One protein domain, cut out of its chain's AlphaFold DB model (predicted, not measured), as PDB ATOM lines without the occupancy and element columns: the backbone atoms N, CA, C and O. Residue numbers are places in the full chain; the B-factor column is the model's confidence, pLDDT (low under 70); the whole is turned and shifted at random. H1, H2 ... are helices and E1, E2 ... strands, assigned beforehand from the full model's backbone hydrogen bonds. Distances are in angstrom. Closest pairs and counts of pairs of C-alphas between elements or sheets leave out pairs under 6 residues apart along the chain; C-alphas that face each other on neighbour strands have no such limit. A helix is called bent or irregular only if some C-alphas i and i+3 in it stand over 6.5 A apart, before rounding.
ATOM      1  N   ILE A  15      26.821  70.106  54.541       88.88
ATOM      2  CA  ILE A  15      27.150  71.419  55.106       88.88
ATOM      3  C   ILE A  15      26.862  71.373  56.601       88.88
ATOM      4  O   ILE A  15      25.796  70.919  57.020       88.88
ATOM      5  N   GLN A  16      27.811  71.855  57.402       90.81
ATOM      6  CA  GLN A  16      27.565  72.069  58.820       90.81
ATOM      7  C   GLN A  16      26.597  73.243  58.991       90.81
ATOM      8  O   GLN A  16      26.862  74.358  58.540       90.81
ATOM      9  N   VAL A  17      25.487  72.992  59.669       91.56
ATOM     10  CA  VAL A  17      24.508  74.002  60.069       91.56
ATOM     11  C   VAL A  17      24.428  74.044  61.587       91.56
ATOM     12  O   VAL A  17      24.759  73.068  62.261       91.56
ATOM     13  N   SER A  18      24.003  75.181  62.132       91.88
ATOM     14  CA  SER A  18      23.849  75.325  63.575       91.88
ATOM     15  C   SER A  18      22.754  76.308  63.958       91.88
ATOM     16  O   SER A  18      22.400  77.189  63.171       91.88
ATOM     17  N   VAL A  19      22.258  76.155  65.181       93.50
ATOM     18  CA  VAL A  19      21.395  77.114  65.872       93.50
ATOM     19  C   VAL A  19      21.999  77.424  67.241       93.50
ATOM     20  O   VAL A  19      22.514  76.535  67.925       93.50
ATOM     21  N   GLU A  20      21.993  78.701  67.618       92.88
ATOM     22  CA  GLU A  20      22.395  79.141  68.954       92.88
ATOM     23  C   GLU A  20      21.149  79.225  69.837       92.88
ATOM     24  O   GLU A  20      20.189  79.903  69.479       92.88
ATOM     25  N   ILE A  21      21.181  78.542  70.977       93.25
ATOM     26  CA  ILE A  21      20.053  78.398  71.895       93.25
ATOM     27  C   ILE A  21      20.492  78.845  73.294       93.25
ATOM     28  O   ILE A  21      21.596  78.520  73.738       93.25
ATOM     29  N   VAL A  22      19.665  79.618  73.993       92.69
ATOM     30  CA  VAL A  22      19.896  79.971  75.402       92.69
ATOM     31  C   VAL A  22      19.556  78.784  76.316       92.69
ATOM     32  O   VAL A  22      18.731  77.953  75.944       92.69
ATOM     33  N   PRO A  23      20.137  78.675  77.524       90.50
ATOM     34  CA  PRO A  23      19.943  77.499  78.374       90.50
ATOM     35  C   PRO A  23      18.473  77.153  78.666       90.50
ATOM     36  O   PRO A  23      18.120  75.980  78.616       90.50
ATOM     37  N   ALA A  24      17.618  78.156  78.895       89.62
ATOM     38  CA  ALA A  24      16.191  77.950  79.162       89.62
ATOM     39  C   ALA A  24      15.477  77.210  78.013       89.62
ATOM     40  O   ALA A  24      14.829  76.192  78.246       89.62
ATOM     41  N   ASP A  25      15.671  77.659  76.770       93.50
ATOM     42  CA  ASP A  25      15.085  77.025  75.582       93.50
ATOM     43  C   ASP A  25      15.730  75.658  75.290       93.50
ATOM     44  O   ASP A  25      15.079  74.743  74.783       93.50
ATOM     45  N   TYR A  26      17.019  75.498  75.614       92.12
ATOM     46  CA  TYR A  26      17.766  74.271  75.331       92.12
ATOM     47  C   TYR A  26      17.226  73.063  76.089       92.12
ATOM     48  O   TYR A  26      17.206  71.976  75.520       92.12
ATOM     49  N   HIS A  27      16.792  73.227  77.341       88.12
ATOM     50  CA  HIS A  27      16.232  72.116  78.114       88.12
ATOM     51  C   HIS A  27      15.009  71.505  77.417       88.12
ATOM     52  O   HIS A  27      14.967  70.292  77.223       88.12
ATOM     53  N   LEU A  28      14.100  72.351  76.926       89.50
ATOM     54  CA  LEU A  28      12.895  71.931  76.203       89.50
ATOM     55  C   LEU A  28      13.232  71.246  74.872       89.50
ATOM     56  O   LEU A  28      12.705  70.181  74.552       89.50
ATOM     57  N   VAL A  29      14.155  71.836  74.106       91.00
ATOM     58  CA  VAL A  29      14.614  71.261  72.835       91.00
ATOM     59  C   VAL A  29      15.305  69.919  73.059       91.00
ATOM     60  O   VAL A  29      15.066  68.971  72.316       91.00
ATOM     61  N   LYS A  30      16.165  69.823  74.077       89.31
ATOM     62  CA  LYS A  30      16.937  68.617  74.372       89.31
ATOM     63  C   LYS A  30      16.020  67.436  74.662       89.31
ATOM     64  O   LYS A  30      16.183  66.395  74.032       89.31
ATOM     65  N   GLU A  31      15.075  67.611  75.582       84.88
ATOM     66  CA  GLU A  31      14.132  66.559  75.973       84.88
ATOM     67  C   GLU A  31      13.348  66.044  74.767       84.88
ATOM     68  O   GLU A  31      13.233  64.835  74.557       84.88
ATOM     69  N   TRP A  32      12.876  66.956  73.914       87.06
ATOM     70  CA  TRP A  32      12.137  66.564  72.726       87.06
ATOM     71  C   TRP A  32      13.008  65.833  71.701       87.06
ATOM     72  O   TRP A  32      12.592  64.794  71.187       87.06
ATOM     73  N   VAL A  33      14.204  66.350  71.395       87.38
ATOM     74  CA  VAL A  33      15.092  65.746  70.391       87.38
ATOM     75  C   VAL A  33      15.532  64.354  70.830       87.38
ATOM     76  O   VAL A  33      15.495  63.444  70.008       87.38
ATOM     77  N   GLU A  34      15.897  64.163  72.101       85.19
ATOM     78  CA  GLU A  34      16.295  62.852  72.635       85.19
ATOM     79  C   GLU A  34      15.148  61.827  72.584       85.19
ATOM     80  O   GLU A  34      15.395  60.649  72.327       85.19
ATOM     81  N   ALA A  35      13.899  62.265  72.776       81.62
ATOM     82  CA  ALA A  35      12.734  61.382  72.764       81.62
ATOM     83  C   ALA A  35      12.195  61.073  71.355       81.62
ATOM     84  O   ALA A  35      11.677  59.982  71.125       81.62
ATOM     85  N   ASN A  36      12.289  62.020  70.416       82.25
ATOM     86  CA  ASN A  36      11.528  61.955  69.164       82.25
ATOM     87  C   ASN A  36      12.390  61.914  67.899       82.25
ATOM     88  O   ASN A  36      11.875  61.583  66.831       82.25
ATOM     89  N   SER A  37      13.668  62.308  67.959       83.25
ATOM     90  CA  SER A  37      14.371  62.714  66.741       83.25
ATOM     91  C   SER A  37      15.902  62.626  66.835       83.25
ATOM     92  O   SER A  37      16.481  61.957  67.688       83.25
ATOM     93  N   THR A  38      16.589  63.265  65.890       85.31
ATOM     94  CA  THR A  38      18.032  63.539  65.946       85.31
ATOM     95  C   THR A  38      18.265  65.034  65.797       85.31
ATOM     96  O   THR A  38      17.403  65.752  65.295       85.31
ATOM     97  N   VAL A  39      19.453  65.524  66.165       87.69
ATOM     98  CA  VAL A  39      19.819  66.934  65.936       87.69
ATOM     99  C   VAL A  39      19.731  67.292  64.456       87.69
ATOM    100  O   VAL A  39      19.295  68.385  64.118       87.69
ATOM    101  N   GLN A  40      20.130  66.385  63.561       88.06
ATOM    102  CA  GLN A  40      20.049  66.596  62.119       88.06
ATOM    103  C   GLN A  40      18.598  66.735  61.663       88.06
ATOM    104  O   GLN A  40      18.279  67.690  60.962       88.06
ATOM    105  N   THR A  41      17.721  65.824  62.086       87.81
ATOM    106  CA  THR A  41      16.289  65.898  61.771       87.81
ATOM    107  C   THR A  41      15.671  67.176  62.314       87.81
ATOM    108  O   THR A  41      15.056  67.915  61.552       87.81
ATOM    109  N   PHE A  42      15.941  67.507  63.576       91.75
ATOM    110  CA  PHE A  42      15.478  68.746  64.187       91.75
ATOM    111  C   PHE A  42      15.934  69.977  63.394       91.75
ATOM    112  O   PHE A  42      15.111  70.775  62.965       91.75
ATOM    113  N   LEU A  43      17.231  70.104  63.094       92.56
ATOM    114  CA  LEU A  43      17.756  71.219  62.300       92.56
ATOM    115  C   LEU A  43      17.151  71.267  60.888       92.56
ATOM    116  O   LEU A  43      16.888  72.356  60.384       92.56
ATOM    117  N   SER A  44      16.918  70.115  60.256       92.06
ATOM    118  CA  SER A  44      16.266  70.016  58.945       92.06
ATOM    119  C   SER A  44      14.829  70.545  58.992       92.06
ATOM    120  O   SER A  44      14.442  71.356  58.151       92.06
ATOM    121  N   GLU A  45      14.069  70.174  60.025       92.81
ATOM    122  CA  GLU A  45      12.716  70.682  60.273       92.81
ATOM    123  C   GLU A  45      12.708  72.195  60.513       92.81
ATOM    124  O   GLU A  45      11.910  72.898  59.896       92.81
ATOM    125  N   LEU A  46      13.637  72.721  61.325       95.44
ATOM    126  CA  LEU A  46      13.731  74.168  61.560       95.44
ATOM    127  C   LEU A  46      13.939  74.933  60.243       95.44
ATOM    128  O   LEU A  46      13.285  75.946  59.996       95.44
ATOM    129  N   TYR A  47      14.828  74.443  59.375       95.06
ATOM    130  CA  TYR A  47      15.045  75.034  58.055       95.06
ATOM    131  C   TYR A  47      13.801  74.931  57.165       95.06
ATOM    132  O   TYR A  47      13.455  75.905  56.496       95.06
ATOM    133  N   ALA A  48      13.128  73.777  57.159       93.88
ATOM    134  CA  ALA A  48      11.935  73.547  56.351       93.88
ATOM    135  C   ALA A  48      10.801  74.512  56.730       93.88
ATOM    136  O   ALA A  48      10.246  75.186  55.860       93.88
ATOM    137  N   GLU A  49      10.498  74.627  58.025       94.56
ATOM    138  CA  GLU A  49       9.439  75.503  58.534       94.56
ATOM    139  C   GLU A  49       9.766  76.978  58.275       94.56
ATOM    140  O   GLU A  49       8.924  77.729  57.772       94.56
ATOM    141  N   ALA A  50      11.016  77.389  58.524       95.81
ATOM    142  CA  ALA A  50      11.459  78.751  58.245       95.81
ATOM    143  C   ALA A  50      11.319  79.094  56.757       95.81
ATOM    144  O   ALA A  50      10.773  80.132  56.397       95.81
ATOM    145  N   VAL A  51      11.761  78.220  55.854       94.44
ATOM    146  CA  VAL A  51      11.636  78.480  54.415       94.44
ATOM    147  C   VAL A  51      10.176  78.508  53.975       94.44
ATOM    148  O   VAL A  51       9.800  79.377  53.182       94.44
ATOM    149  N   LYS A  52       9.345  77.609  54.503       93.62
ATOM    150  CA  LYS A  52       7.917  77.558  54.191       93.62
ATOM    151  C   LYS A  52       7.220  78.856  54.586       93.62
ATOM    152  O   LYS A  52       6.501  79.417  53.760       93.62
ATOM    153  N   ILE A  53       7.468  79.379  55.792       93.06
ATOM    154  CA  ILE A  53       6.875  80.659  56.209       93.06
ATOM    155  C   ILE A  53       7.441  81.835  55.403       93.06
ATOM    156  O   ILE A  53       6.706  82.755  55.049       93.06
ATOM    157  N   LEU A  54       8.741  81.800  55.086       92.56
ATOM    158  CA  LEU A  54       9.435  82.919  54.459       92.56
ATOM    159  C   LEU A  54       9.204  83.016  52.954       92.56
ATOM    160  O   LEU A  54       9.248  84.113  52.411       92.56
ATOM    161  N   SER A  55       8.967  81.910  52.262       91.56
ATOM    162  CA  SER A  55       8.842  81.894  50.799       91.56
ATOM    163  C   SER A  55       7.499  81.377  50.297       91.56
ATOM    164  O   SER A  55       7.213  81.515  49.111       91.56
ATOM    165  N   GLY A  56       6.695  80.750  51.162       90.25
ATOM    166  CA  GLY A  56       5.508  79.998  50.753       90.25
ATOM    167  C   GLY A  56       5.828  78.715  49.977       90.25
ATOM    168  O   GLY A  56       4.911  78.051  49.502       90.25
ATOM    169  N   LYS A  57       7.112  78.360  49.827       88.44
ATOM    170  CA  LYS A  57       7.584  77.199  49.063       88.44
ATOM    171  C   LYS A  57       8.134  76.122  49.992       88.44
ATOM    172  O   LYS A  57       8.643  76.410  51.072       88.44
ATOM    173  N   VAL A  58       8.080  74.883  49.520       88.81
ATOM    174  CA  VAL A  58       8.775  73.740  50.122       88.81
ATOM    175  C   VAL A  58      10.010  73.449  49.270       88.81
ATOM    176  O   VAL A  58       9.902  73.368  48.047       88.81
ATOM    177  N   ILE A  59      11.182  73.330  49.898       86.19
ATOM    178  CA  ILE A  59      12.418  72.942  49.206       86.19
ATOM    179  C   ILE A  59      12.499  71.409  49.195       86.19
ATOM    180  O   ILE A  59      12.527  70.819  50.274       86.19
ATOM    181  N   PRO A  60      12.572  70.754  48.021       84.31
ATOM    182  CA  PRO A  60      12.815  69.314  47.943       84.31
ATOM    183  C   PRO A  60      14.096  68.930  48.696       84.31
ATOM    184  O   PRO A  60      15.110  69.621  48.576       84.31
ATOM    185  N   GLY A  61      14.055  67.858  49.489       77.94
ATOM    186  CA  GLY A  61      15.137  67.519  50.421       77.94
ATOM    187  C   GLY A  61      14.993  68.126  51.823       77.94
ATOM    188  O   GLY A  61      15.819  67.853  52.693       77.94
ATOM    189  N   LEU A  62      13.961  68.942  52.080       81.12
ATOM    190  CA  LEU A  62      13.602  69.430  53.416       81.12
ATOM    191  C   LEU A  62      12.105  69.191  53.714       81.12
ATOM    192  O   LEU A  62      11.262  69.696  52.971       81.12
ATOM    193  N   PRO A  63      11.748  68.504  54.820       72.94
ATOM    194  CA  PRO A  63      12.636  67.759  55.715       72.94
ATOM    195  C   PRO A  63      12.989  66.372  55.135       72.94
ATOM    196  O   PRO A  63      12.145  65.485  55.097       72.94
ATOM    197  N   GLU A  64      14.246  66.144  54.737       66.19
ATOM    198  CA  GLU A  64      14.782  64.794  54.475       66.19
ATOM    199  C   GLU A  64      16.033  64.553  55.330       66.19
ATOM    200  O   GLU A  64      17.171  64.598  54.872       66.19
ATOM    201  N   ALA A  65      15.840  64.312  56.623       60.12
ATOM    202  CA  ALA A  65      16.858  63.655  57.432       60.12
ATOM    203  C   ALA A  65      16.345  62.248  57.742       60.12
ATOM    204  O   ALA A  65      15.319  62.089  58.401       60.12
ATOM    205  N   MET A  66      17.019  61.219  57.223       50.00
ATOM    206  CA  MET A  66      16.660  59.830  57.515       50.00
ATOM    207  C   MET A  66      16.695  59.583  59.030       50.00
ATOM    208  O   MET A  66      17.726  59.786  59.675       50.00
ATOM    209  N   ASN A  67      15.577  59.115  59.588       51.69
ATOM    210  CA  ASN A  67      15.455  58.848  61.015       51.69
ATOM    211  C   ASN A  67      16.187  57.562  61.422       51.69
ATOM    212  O   ASN A  67      15.866  56.461  60.976       51.69
ATOM    213  N   ARG A  68      17.107  57.707  62.374       51.81
ATOM    214  CA  ARG A  68      17.346  56.721  63.433       51.81
ATOM    215  C   ARG A  68      17.386  57.502  64.737       51.81
ATOM    216  O   ARG A  68      18.280  58.327  64.890       51.81
ATOM    217  N   VAL A  69      16.428  57.271  65.635       58.28
ATOM    218  CA  VAL A  69      16.424  57.885  66.972       58.28
ATOM    219  C   VAL A  69      17.786  57.632  67.618       58.28
ATOM    220  O   VAL A  69      18.250  56.491  67.694       58.28
ATOM    221  N   GLY A  70      18.470  58.708  67.997       55.50
ATOM    222  CA  GLY A  70      19.781  58.625  68.621       55.50
ATOM    223  C   GLY A  70      19.622  58.503  70.128       55.50
ATOM    224  O   GLY A  70      19.190  59.446  70.767       55.50
ATOM    225  N   THR A  71      20.040  57.385  70.719       49.00
ATOM    226  CA  THR A  71      20.041  57.193  72.184       49.00
ATOM    227  C   THR A  71      21.207  57.895  72.894       49.00
ATOM    228  O   THR A  71      21.411  57.708  74.093       49.00
ATOM    229  N   ARG A  72      22.027  58.671  72.169       56.19
ATOM    230  CA  ARG A  72      23.165  59.389  72.757       56.19
ATOM    231  C   ARG A  72      22.697  60.724  73.339       56.19
ATOM    232  O   ARG A  72      22.089  61.492  72.596       56.19
ATOM    233  N   PRO A  73      23.057  61.042  74.594       58.78
ATOM    234  CA  PRO A  73      22.700  62.317  75.199       58.78
ATOM    235  C   PRO A  73      23.254  63.505  74.407       58.78
ATOM    236  O   PRO A  73      24.411  63.487  73.970       58.78
ATOM    237  N   LEU A  74      22.470  64.575  74.290       69.44
ATOM    238  CA  LEU A  74      22.947  65.873  73.826       69.44
ATOM    239  C   LEU A  74      23.785  66.518  74.933       69.44
ATOM    240  O   LEU A  74      23.272  67.119  75.881       69.44
ATOM    241  N   THR A  75      25.105  66.368  74.819       64.81
ATOM    242  CA  THR A  75      26.100  66.821  75.808       64.81
ATOM    243  C   THR A  75      26.622  68.239  75.559       64.81
ATOM    244  O   THR A  75      27.692  68.606  76.049       64.81
ATOM    245  N   ALA A  76      25.892  69.066  74.808       75.38
ATOM    246  CA  ALA A  76      26.331  70.423  74.507       75.38
ATOM    247  C   ALA A  76      26.341  71.296  75.779       75.38
ATOM    248  O   ALA A  76      25.373  71.323  76.538       75.38
ATOM    249  N   LYS A  77      27.452  72.007  76.010       75.81
ATOM    250  CA  LYS A  77      27.622  72.953  77.124       75.81
ATOM    251  C   LYS A  77      27.514  74.402  76.633       75.81
ATOM    252  O   LYS A  77      27.848  74.667  75.473       75.81
ATOM    253  N   PRO A  78      27.088  75.346  77.493       77.94
ATOM    254  CA  PRO A  78      27.164  76.769  77.191       77.94
ATOM    255  C   PRO A  78      28.594  77.203  76.849       77.94
ATOM    256  O   PRO A  78      29.556  76.716  77.441       77.94
ATOM    257  N   LYS A  79      28.752  78.137  75.908       77.06
ATOM    258  CA  LYS A  79      30.065  78.716  75.592       77.06
ATOM    259  C   LYS A  79      30.549  79.612  76.731       77.06
ATOM    260  O   LYS A  79      29.916  80.620  77.036       77.06
ATOM    261  N   GLU A  80      31.703  79.278  77.300       75.69
ATOM    262  CA  GLU A  80      32.327  80.033  78.400       75.69
ATOM    263  C   GLU A  80      33.128  81.258  77.913       75.69
ATOM    264  O   GLU A  80      33.304  82.229  78.643       75.69
ATOM    265  N   GLY A  81      33.572  81.261  76.650       70.88
ATOM    266  CA  GLY A  81      34.394  82.323  76.059       70.88
ATOM    267  C   GLY A  81      33.910  82.784  74.679       70.88
ATOM    268  O   GLY A  81      33.082  82.136  74.039       70.88
ATOM    269  N   GLY A  82      34.445  83.916  74.209       71.81
ATOM    270  CA  GLY A  82      34.129  84.511  72.903       71.81
ATOM    271  C   GLY A  82      33.306  85.805  72.988       71.81
ATOM    272  O   GLY A  82      33.158  86.373  74.069       71.81
ATOM    273  N   PRO A  83      32.785  86.310  71.852       72.06
ATOM    274  CA  PRO A  83      31.979  87.529  71.825       72.06
ATOM    275  C   PRO A  83      30.785  87.441  72.783       72.06
ATOM    276  O   PRO A  83      30.118  86.405  72.830       72.06
ATOM    277  N   ARG A  84      30.463  88.538  73.488       72.88
ATOM    278  CA  ARG A  84      29.351  88.603  74.466       72.88
ATOM    279  C   ARG A  84      28.020  88.078  73.920       72.88
ATOM    280  O   ARG A  84      27.245  87.488  74.656       72.88
ATOM    281  N   SER A  85      27.772  88.238  72.622       70.06
ATOM    282  CA  SER A  85      26.564  87.744  71.949       70.06
ATOM    283  C   SER A  85      26.433  86.214  71.903       70.06
ATOM    284  O   SER A  85      25.344  85.721  71.602       70.06
ATOM    285  N   ARG A  86      27.515  85.471  72.175       66.25
ATOM    286  CA  ARG A  86      27.594  84.001  72.126       66.25
ATOM    287  C   ARG A  86      27.913  83.353  73.474       66.25
ATOM    288  O   ARG A  86      27.720  82.146  73.603       66.25
ATOM    289  N   GLN A  87      28.412  84.118  74.443       77.88
ATOM    290  CA  GLN A  87      28.680  83.622  75.795       77.88
ATOM    291  C   GLN A  87      27.381  83.157  76.462       77.88
ATOM    292  O   GLN A  87      26.327  83.765  76.281       77.88
ATOM    293  N   GLY A  88      27.447  82.045  77.191       81.38
ATOM    294  CA  GLY A  88      26.293  81.446  77.864       81.38
ATOM    295  C   GLY A  88      25.294  80.737  76.942       81.38
ATOM    296  O   GLY A  88      24.361  80.117  77.439       81.38
ATOM    297  N   LYS A  89      25.484  80.773  75.615       86.00
ATOM    298  CA  LYS A  89      24.629  80.056  74.656       86.00
ATOM    299  C   LYS A  89      25.171  78.675  74.333       86.00
ATOM    300  O   LYS A  89      26.382  78.451  74.306       86.00
ATOM    301  N   ILE A  90      24.259  77.772  74.013       90.50
ATOM    302  CA  ILE A  90      24.528  76.415  73.561       90.50
ATOM    303  C   ILE A  90      24.382  76.394  72.040       90.50
ATOM    304  O   ILE A  90      23.432  76.938  71.486       90.50
ATOM    305  N   THR A  91      25.343  75.802  71.335       90.19
ATOM    306  CA  THR A  91      25.255  75.638  69.879       90.19
ATOM    307  C   THR A  91      24.872  74.200  69.563       90.19
ATOM    308  O   THR A  91      25.656  73.288  69.821       90.19
ATOM    309  N   LEU A  92      23.693  74.006  68.974       89.38
ATOM    310  CA  LEU A  92      23.326  72.736  68.355       89.38
ATOM    311  C   LEU A  92      23.801  72.745  66.909       89.38
ATOM    312  O   LEU A  92      23.389  73.605  66.132       89.38
ATOM    313  N   SER A  93      24.662  71.792  66.558       89.25
ATOM    314  CA  SER A  93      25.256  71.683  65.225       89.25
ATOM    315  C   SER A  93      24.998  70.312  64.619       89.25
ATOM    316  O   SER A  93      25.127  69.290  65.289       89.25
ATOM    317  N   GLY A  94      24.710  70.291  63.323       87.56
ATOM    318  CA  GLY A  94      24.509  69.078  62.539       87.56
ATOM    319  C   GLY A  94      25.050  69.246  61.125       87.56
ATOM    320  O   GLY A  94      25.476  70.331  60.737       87.56
ATOM    321  N   HIS A  95      25.041  68.164  60.355       89.69
ATOM    322  CA  HIS A  95      25.448  68.163  58.954       89.69
ATOM    323  C   HIS A  95      24.243  67.786  58.094       89.69
ATOM    324  O   HIS A  95      23.696  66.698  58.269       89.69
ATOM    325  N   LEU A  96      23.840  68.677  57.191       88.50
ATOM    326  CA  LEU A  96      22.698  68.500  56.287       88.50
ATOM    327  C   LEU A  96      23.160  68.526  54.831       88.50
ATOM    328  O   LEU A  96      24.273  68.969  54.545       88.50
ATOM    329  N   ASP A  97      22.330  68.045  53.910       87.69
ATOM    330  CA  ASP A  97      22.663  68.045  52.484       87.69
ATOM    331  C   ASP A  97      22.847  69.454  51.925       87.69
ATOM    332  O   ASP A  97      22.065  70.365  52.190       87.69
ATOM    333  N   ALA A  98      23.907  69.648  51.137       89.38
ATOM    334  CA  ALA A  98      24.289  70.966  50.653       89.38
ATOM    335  C   ALA A  98      23.221  71.590  49.758       89.38
ATOM    336  O   ALA A  98      22.918  72.766  49.919       89.38
ATOM    337  N   THR A  99      22.664  70.824  48.818       90.25
ATOM    338  CA  THR A  99      21.724  71.331  47.810       90.25
ATOM    339  C   THR A  99      20.516  72.043  48.433       90.25
ATOM    340  O   THR A  99      20.330  73.228  48.137       90.25
ATOM    341  N   PRO A 100      19.730  71.410  49.329       91.06
ATOM    342  CA  PRO A 100      18.601  72.093  49.955       91.06
ATOM    343  C   PRO A 100      19.027  73.269  50.844       91.06
ATOM    344  O   PRO A 100      18.366  74.306  50.857       91.06
ATOM    345  N   ILE A 101      20.147  73.149  51.563       93.06
ATOM    346  CA  ILE A 101      20.616  74.201  52.474       93.06
ATOM    347  C   ILE A 101      21.114  75.434  51.722       93.06
ATOM    348  O   ILE A 101      20.832  76.557  52.138       93.06
ATOM    349  N   VAL A 102      21.798  75.256  50.592       93.00
ATOM    350  CA  VAL A 102      22.208  76.366  49.721       93.00
ATOM    351  C   VAL A 102      20.983  77.076  49.145       93.00
ATOM    352  O   VAL A 102      20.955  78.305  49.141       93.00
ATOM    353  N   ALA A 103      19.952  76.333  48.725       91.81
ATOM    354  CA  ALA A 103      18.698  76.926  48.261       91.81
ATOM    355  C   ALA A 103      17.997  77.727  49.376       91.81
ATOM    356  O   ALA A 103      17.578  78.863  49.150       91.81
ATOM    357  N   ALA A 104      17.946  77.190  50.600       93.38
ATOM    358  CA  ALA A 104      17.404  77.894  51.760       93.38
ATOM    359  C   ALA A 104      18.197  79.175  52.078       93.38
ATOM    360  O   ALA A 104      17.610  80.229  52.322       93.38
ATOM    361  N   HIS A 105      19.533  79.118  52.024       94.69
ATOM    362  CA  HIS A 105      20.394  80.294  52.200       94.69
ATOM    363  C   HIS A 105      20.180  81.347  51.109       94.69
ATOM    364  O   HIS A 105      20.269  82.531  51.416       94.69
ATOM    365  N   GLY A 106      19.864  80.944  49.874       94.12
ATOM    366  CA  GLY A 106      19.453  81.865  48.810       94.12
ATOM    367  C   GLY A 106      18.233  82.695  49.214       94.12
ATOM    368  O   GLY A 106      18.290  83.919  49.187       94.12
ATOM    369  N   ILE A 107      17.189  82.038  49.728       92.38
ATOM    370  CA  ILE A 107      15.968  82.705  50.211       92.38
ATOM    371  C   ILE A 107      16.269  83.655  51.379       92.38
ATOM    372  O   ILE A 107      15.745  84.763  51.426       92.38
ATOM    373  N   ALA A 108      17.119  83.246  52.327       91.88
ATOM    374  CA  ALA A 108      17.530  84.128  53.421       91.88
ATOM    375  C   ALA A 108      18.244  85.385  52.910       91.88
ATOM    376  O   ALA A 108      17.938  86.487  53.365       91.88
ATOM    377  N   ASN A 109      19.158  85.227  51.949       93.12
ATOM    378  CA  ASN A 109      19.892  86.343  51.359       93.12
ATOM    379  C   ASN A 109      18.957  87.321  50.634       93.12
ATOM    380  O   ASN A 109      19.109  88.529  50.812       93.12
ATOM    381  N   ASP A 110      17.966  86.819  49.889       92.44
ATOM    382  CA  ASP A 110      16.967  87.652  49.201       92.44
ATOM    383  C   ASP A 110      16.170  88.524  50.186       92.44
ATOM    384  O   ASP A 110      15.775  89.646  49.869       92.44
ATOM    385  N   LEU A 111      15.988  88.038  51.418       89.38
ATOM    386  CA  LEU A 111      15.311  88.744  52.510       89.38
ATOM    387  C   LEU A 111      16.274  89.496  53.448       89.38
ATOM    388  O   LEU A 111      15.853  89.976  54.499       89.38
ATOM    389  N   ARG A 112      17.561  89.609  53.084       90.44
ATOM    390  CA  ARG A 112      18.626  90.251  53.882       90.44
ATOM    391  C   ARG A 112      18.798  89.665  55.290       90.44
ATOM    392  O   ARG A 112      19.186  90.365  56.224       90.44
ATOM    393  N   LEU A 113      18.532  88.373  55.444       91.12
ATOM    394  CA  LEU A 113      18.726  87.636  56.689       91.12
ATOM    395  C   LEU A 113      20.105  86.980  56.738       91.12
ATOM    396  O   LEU A 113      20.686  86.619  55.715       91.12
ATOM    397  N   ASN A 114      20.607  86.743  57.950       91.00
ATOM    398  CA  ASN A 114      21.793  85.914  58.123       91.00
ATOM    399  C   ASN A 114      21.441  84.432  57.954       91.00
ATOM    400  O   ASN A 114      20.348  83.985  58.293       91.00
ATOM    401  N   LYS A 115      22.413  83.614  57.543       88.31
ATOM    402  CA  LYS A 115      22.234  82.154  57.422       88.31
ATOM    403  C   LYS A 115      21.789  81.485  58.731       88.31
ATOM    404  O   LYS A 115      21.041  80.515  58.699       88.31
ATOM    405  N   CYS A 116      22.244  82.000  59.874       88.25
ATOM    406  CA  CYS A 116      21.846  81.521  61.200       88.25
ATOM    407  C   CYS A 116      20.453  82.000  61.640       88.25
ATOM    408  O   CYS A 116      19.921  81.460  62.608       88.25
ATOM    409  N   ASP A 117      19.847  82.960  60.935       94.38
ATOM    410  CA  ASP A 117      18.503  83.447  61.254       94.38
ATOM    411  C   ASP A 117      17.437  82.432  60.844       94.38
ATOM    412  O   ASP A 117      16.437  82.311  61.538       94.38
ATOM    413  N   LEU A 118      17.666  81.649  59.783       95.44
ATOM    414  CA  LEU A 118      16.734  80.605  59.345       95.44
ATOM    415  C   LEU A 118      16.420  79.584  60.445       95.44
ATOM    416  O   LEU A 118      15.253  79.474  60.810       95.44
ATOM    417  N   PRO A 119      17.398  78.857  61.022       95.88
ATOM    418  CA  PRO A 119      17.075  77.893  62.062       95.88
ATOM    419  C   PRO A 119      16.573  78.565  63.349       95.88
ATOM    420  O   PRO A 119      15.781  77.962  64.058       95.88
ATOM    421  N   ALA A 120      16.953  79.813  63.643       97.00
ATOM    422  CA  ALA A 120      16.386  80.551  64.774       97.00
ATOM    423  C   ALA A 120      14.907  80.928  64.543       97.00
ATOM    424  O   ALA A 120      14.094  80.808  65.454       97.00
ATOM    425  N   ILE A 121      14.520  81.327  63.329       98.00
ATOM    426  CA  ILE A 121      13.113  81.532  62.946       98.00
ATOM    427  C   ILE A 121      12.353  80.203  62.991       98.00
ATOM    428  O   ILE A 121      11.259  80.138  63.544       98.00
ATOM    429  N   GLY A 122      12.956  79.135  62.467       97.44
ATOM    430  CA  GLY A 122      12.408  77.784  62.541       97.44
ATOM    431  C   GLY A 122      12.145  77.344  63.977       97.44
ATOM    432  O   GLY A 122      11.102  76.764  64.254       97.44
ATOM    433  N   LEU A 123      13.050  77.679  64.903       97.69
ATOM    434  CA  LEU A 123      12.883  77.398  66.327       97.69
ATOM    435  C   LEU A 123      11.634  78.083  66.893       97.69
ATOM    436  O   LEU A 123      10.869  77.432  67.591       97.69
ATOM    437  N   ALA A 124      11.367  79.347  66.544       97.94
ATOM    438  CA  ALA A 124      10.130  80.013  66.959       97.94
ATOM    439  C   ALA A 124       8.890  79.282  66.420       97.94
ATOM    440  O   ALA A 124       7.974  78.976  67.175       97.94
ATOM    441  N   LEU A 125       8.876  78.921  65.137       97.69
ATOM    442  CA  LEU A 125       7.753  78.177  64.550       97.69
ATOM    443  C   LEU A 125       7.533  76.820  65.230       97.69
ATOM    444  O   LEU A 125       6.393  76.414  65.452       97.69
ATOM    445  N   TRP A 126       8.617  76.133  65.587       96.06
ATOM    446  CA  TRP A 126       8.550  74.875  66.320       96.06
ATOM    447  C   TRP A 126       7.987  75.075  67.737       96.06
ATOM    448  O   TRP A 126       7.077  74.346  68.122       96.06
ATOM    449  N   PHE A 127       8.433  76.099  68.475       96.94
ATOM    450  CA  PHE A 127       7.889  76.429  69.803       96.94
ATOM    451  C   PHE A 127       6.382  76.715  69.738       96.94
ATOM    452  O   PHE A 127       5.623  76.157  70.530       96.94
ATOM    453  N   ALA A 128       5.933  77.496  68.749       96.62
ATOM    454  CA  ALA A 128       4.510  77.751  68.526       96.62
ATOM    455  C   ALA A 128       3.727  76.455  68.253       96.62
ATOM    456  O   ALA A 128       2.678  76.216  68.848       96.62
ATOM    457  N   LYS A 129       4.259  75.568  67.399       93.81
ATOM    458  CA  LYS A 129       3.654  74.255  67.105       93.81
ATOM    459  C   LYS A 129       3.549  73.367  68.349       93.81
ATOM    460  O   LYS A 129       2.617  72.573  68.453       93.81
ATOM    461  N   CYS A 130       4.489  73.499  69.278       91.19
ATOM    462  CA  CYS A 130       4.503  72.775  70.544       91.19
ATOM    463  C   CYS A 130       3.659  73.435  71.649       91.19
ATOM    464  O   CYS A 130       3.650  72.920  72.765       91.19
ATOM    465  N   GLY A 131       2.963  74.546  71.374       93.44
ATOM    466  CA  GLY A 131       2.182  75.274  72.381       93.44
ATOM    467  C   GLY A 131       3.045  75.912  73.475       93.44
ATOM    468  O   GLY A 131       2.590  76.083  74.604       93.44
ATOM    469  N   MET A 132       4.307  76.215  73.163       92.75
ATOM    470  CA  MET A 132       5.259  76.842  74.079       92.75
ATOM    471  C   MET A 132       5.271  78.366  73.895       92.75
ATOM    472  O   MET A 132       4.863  78.886  72.857       92.75
ATOM    473  N   GLY A 133       5.776  79.091  74.897       94.25
ATOM    474  CA  GLY A 133       5.998  80.536  74.791       94.25
ATOM    475  C   GLY A 133       7.058  80.899  73.744       94.25
ATOM    476  O   GLY A 133       7.805  80.044  73.271       94.25
ATOM    477  N   PHE A 134       7.148  82.180  73.384       96.62
ATOM    478  CA  PHE A 134       8.120  82.637  72.389       96.62
ATOM    479  C   PHE A 134       9.570  82.391  72.870       96.62
ATOM    480  O   PHE A 134       9.941  82.909  73.926       96.62
ATOM    481  N   PRO A 135      10.417  81.664  72.112       96.56
ATOM    482  CA  PRO A 135      11.775  81.338  72.549       96.56
ATOM    483  C   PRO A 135      12.703  82.556  72.498       96.56
ATOM    484  O   PRO A 135      12.860  83.210  71.459       96.56
ATOM    485  N   GLU A 136      13.402  82.831  73.601       95.38
ATOM    486  CA  GLU A 136      14.338  83.962  73.694       95.38
ATOM    487  C   GLU A 136      15.498  83.808  72.690       95.38
ATOM    488  O   GLU A 136      15.992  84.792  72.129       95.38
ATOM    489  N   SER A 137      15.875  82.567  72.365       95.38
ATOM    490  CA  SER A 137      16.873  82.227  71.338       95.38
ATOM    491  C   SER A 137      16.527  82.764  69.947       95.38
ATOM    492  O   SER A 137      17.426  83.044  69.150       95.38
ATOM    493  N   SER A 138      15.238  82.945  69.652       97.00
ATOM    494  CA  SER A 138      14.746  83.355  68.334       97.00
ATOM    495  C   SER A 138      14.464  84.847  68.217       97.00
ATOM    496  O   SER A 138      14.376  85.368  67.102       97.00
ATOM    497  N   LYS A 139      14.377  85.566  69.342       94.62
ATOM    498  CA  LYS A 139      13.953  86.973  69.396       94.62
ATOM    499  C   LYS A 139      14.766  87.874  68.479       94.62
ATOM    500  O   LYS A 139      14.214  88.620  67.677       94.62
ATOM    501  N   GLY A 140      16.092  87.747  68.522       94.19
ATOM    502  CA  GLY A 140      16.974  88.543  67.671       94.19
ATOM    503  C   GLY A 140      16.797  88.267  66.172       94.19
ATOM    504  O   GLY A 140      16.943  89.187  65.369       94.19
ATOM    505  N   ALA A 141      16.488  87.025  65.786       95.50
ATOM    506  CA  ALA A 141      16.273  86.659  64.387       95.50
ATOM    507  C   ALA A 141      14.925  87.183  63.871       95.50
ATOM    508  O   ALA A 141      14.878  87.775  62.795       95.50
ATOM    509  N   VAL A 142      13.854  87.058  64.664       96.69
ATOM    510  CA  VAL A 142      12.523  87.582  64.308       96.69
ATOM    511  C   VAL A 142      12.513  89.113  64.275       96.69
ATOM    512  O   VAL A 142      11.991  89.695  63.330       96.69
ATOM    513  N   GLN A 143      13.197  89.790  65.202       95.38
ATOM    514  CA  GLN A 143      13.368  91.248  65.144       95.38
ATOM    515  C   GLN A 143      14.133  91.707  63.894       95.38
ATOM    516  O   GLN A 143      13.788  92.726  63.299       95.38
ATOM    517  N   ARG A 144      15.180  90.975  63.476       94.69
ATOM    518  CA  ARG A 144      15.889  91.260  62.215       94.69
ATOM    519  C   ARG A 144      14.987  91.049  61.007       94.69
ATOM    520  O   ARG A 144      14.973  91.903  60.127       94.69
ATOM    521  N   LEU A 145      14.207  89.969  60.997       95.44
ATOM    522  CA  LEU A 145      13.181  89.742  59.983       95.44
ATOM    523  C   LEU A 145      12.192  90.907  59.936       95.44
ATOM    524  O   LEU A 145      11.937  91.420  58.854       95.44
ATOM    525  N   GLY A 146      11.721  91.394  61.084       95.81
ATOM    526  CA  GLY A 146      10.770  92.505  61.163       95.81
ATOM    527  C   GLY A 146      11.275  93.817  60.557       95.81
ATOM    528  O   GLY A 146      10.482  94.610  60.064       95.81
ATOM    529  N   ARG A 147      12.598  94.034  60.514       95.12
ATOM    530  CA  ARG A 147      13.203  95.212  59.863       95.12
ATOM    531  C   ARG A 147      13.166  95.155  58.338       95.12
ATOM    532  O   ARG A 147      13.287  96.195  57.697       95.12
ATOM    533  N   HIS A 148      13.071  93.959  57.765       92.62
ATOM    534  CA  HIS A 148      13.152  93.748  56.320       92.62
ATOM    535  C   HIS A 148      11.828  93.279  55.717       92.62
ATOM    536  O   HIS A 148      11.542  93.598  54.568       92.62
ATOM    537  N   VAL A 149      11.041  92.522  56.482       93.56
ATOM    538  CA  VAL A 149       9.821  91.840  56.044       93.56
ATOM    539  C   VAL A 149       8.814  91.791  57.215       93.56
ATOM    540  O   VAL A 149       8.572  90.724  57.796       93.56
ATOM    541  N   PRO A 150       8.291  92.956  57.651       94.31
ATOM    542  CA  PRO A 150       7.515  93.099  58.887       94.31
ATOM    543  C   PRO A 150       6.268  92.215  58.936       94.31
ATOM    544  O   PRO A 150       5.950  91.662  59.985       94.31
ATOM    545  N   GLU A 151       5.600  92.003  57.807       95.56
ATOM    546  CA  GLU A 151       4.404  91.171  57.713       95.56
ATOM    547  C   GLU A 151       4.681  89.698  58.053       95.56
ATOM    548  O   GLU A 151       3.830  89.012  58.618       95.56
ATOM    549  N   LYS A 152       5.895  89.208  57.770       94.94
ATOM    550  CA  LYS A 152       6.295  87.834  58.110       94.94
ATOM    551  C   LYS A 152       6.697  87.703  59.570       94.94
ATOM    552  O   LYS A 152       6.390  86.681  60.176       94.94
ATOM    553  N   ALA A 153       7.347  88.720  60.133       96.25
ATOM    554  CA  ALA A 153       7.643  88.753  61.563       96.25
ATOM    555  C   ALA A 153       6.351  88.801  62.390       96.25
ATOM    556  O   ALA A 153       6.164  87.945  63.249       96.25
ATOM    557  N   ALA A 154       5.415  89.690  62.038       95.69
ATOM    558  CA  ALA A 154       4.112  89.792  62.692       95.69
ATOM    559  C   ALA A 154       3.319  88.479  62.609       95.69
ATOM    560  O   ALA A 154       2.690  88.069  63.579       95.69
ATOM    561  N   LYS A 155       3.392  87.769  61.473       95.62
ATOM    562  CA  LYS A 155       2.780  86.442  61.336       95.62
ATOM    563  C   LYS A 155       3.369  85.417  62.307       95.62
ATOM    564  O   LYS A 155       2.619  84.583  62.790       95.62
ATOM    565  N   ILE A 156       4.678  85.448  62.565       96.69
ATOM    566  CA  ILE A 156       5.331  84.548  63.530       96.69
ATOM    567  C   ILE A 156       4.952  84.943  64.958       96.69
ATOM    568  O   ILE A 156       4.579  84.081  65.743       96.69
ATOM    569  N   GLU A 157       5.025  86.231  65.290       95.31
ATOM    570  CA  GLU A 157       4.685  86.754  66.620       95.31
ATOM    571  C   GLU A 157       3.215  86.489  66.977       95.31
ATOM    572  O   GLU A 157       2.923  86.076  68.096       95.31
ATOM    573  N   GLY A 158       2.302  86.613  66.008       95.75
ATOM    574  CA  GLY A 158       0.880  86.309  66.178       95.75
ATOM    575  C   GLY A 158       0.560  84.836  66.458       95.75
ATOM    576  O   GLY A 158      -0.569  84.537  66.824       95.75
ATOM    577  N   LEU A 159       1.524  83.915  66.322       95.81
ATOM    578  CA  LEU A 159       1.354  82.516  66.743       95.81
ATOM    579  C   LEU A 159       1.466  82.330  68.267       95.81
ATOM    580  O   LEU A 159       1.212  81.232  68.753       95.81
TER     581      LEU A 159
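Overview. This is residues 15 to 159 of the 161 residues of an uncharacterized protein of Rhodospirillaceae bacterium BRH_c57 (UniProt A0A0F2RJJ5). Helix H4 sits in the middle; H2 crosses it almost at right angles, the helical hairpin H5 and H6 packs on it, and a ribbon of two strands, E1 and E2, packs on H2, with E1 also meeting H4. H1 stands at one end of the ribbon and H3 at the other, and a long unnamed stretch, residues 56 to 89, runs round the outside. The printed part has 145 residues with six named helices and two named strands, in the order E1, H1, H2, E2, H3, H4, H5, H6; the sheet E1 - E2 is antiparallel and the class is mostly helix. The whole is compact, with a radius of gyration of the C-alphas of 14.4 A, and spans 38 by 34 by 31 A.

Arrangement. Start at E1, residues 15 to 21, and look for its antiparallel neighbour E2, residues 90 to 97: N 17 and O 94, 2.9 A apart, and N 90 and O 21, 2.8 A apart, are within hydrogen-bond range. Next come H1, residues 23 to 36, and H2, residues 39 to 55, which are close but not clearly touching, with the C-alphas of Val 33 and Val 39 the closest at 6.6 A. The closest C-alphas of H2 and E2 are those of Gln 40 and Gly 94, 5.1 A apart. H3, residues 98 to 110, touches H2 at a steep tilt of 38 degrees, the same way, closest at the C-alphas of Val 51 and Ala 104, 6.4 A. The hub is H4, residues 117 to 129: it touches H2, about perpendicular at 86 degrees, where the C-alphas of Leu 46 and Gly 122 are closest at 4.0 A. H5, residues 136 to 148, touches H4 with residues 137 to 142 alone, closest at the C-alphas of Ala 120 and Ser 138, 4.8 A. H6, residues 150 to 159, forms a hairpin with H5, closest at the C-alphas of Gly 146 and Ala 153, 4.9 A. H6 only just touches H4, with 3 pairs of C-alphas within 8 A, the closest being those of Ala 128 and Leu 159 at 6.0 A. H1 and H3 are apart. Every O i to N i+4 pair is within hydrogen-bond range in H2, H3 and H4; H1 has 9 of 10, H5 6 of 9 and H6 5 of 6.

Along the chain. Find C-alpha 15 at (27.150, 71.419, 55.106); from there E1 runs 19.5 A to C-alpha 21. H1 measures 19.9 A, H2 23.9 A, E2 22.8 A, H3 18.3 A and H4 18.4 A. H5, 20.0 A, is irregular: C-alphas 137 and 140 are 7.3 A apart. H6, 14.5 A, ends at C-alpha 159 (1.354, 82.516, 66.743).

Size, cuts and confidence. The two C-alphas farthest apart, those of Thr 71 and Arg 147, are 40.5 A apart. The printed part has no cut, and the link from H2 to E2, 34 residues, is long. Look at the B-factor column: the mean pLDDT of the printed part is 87.5, with residues 64 to 75 and residue 86 under 70.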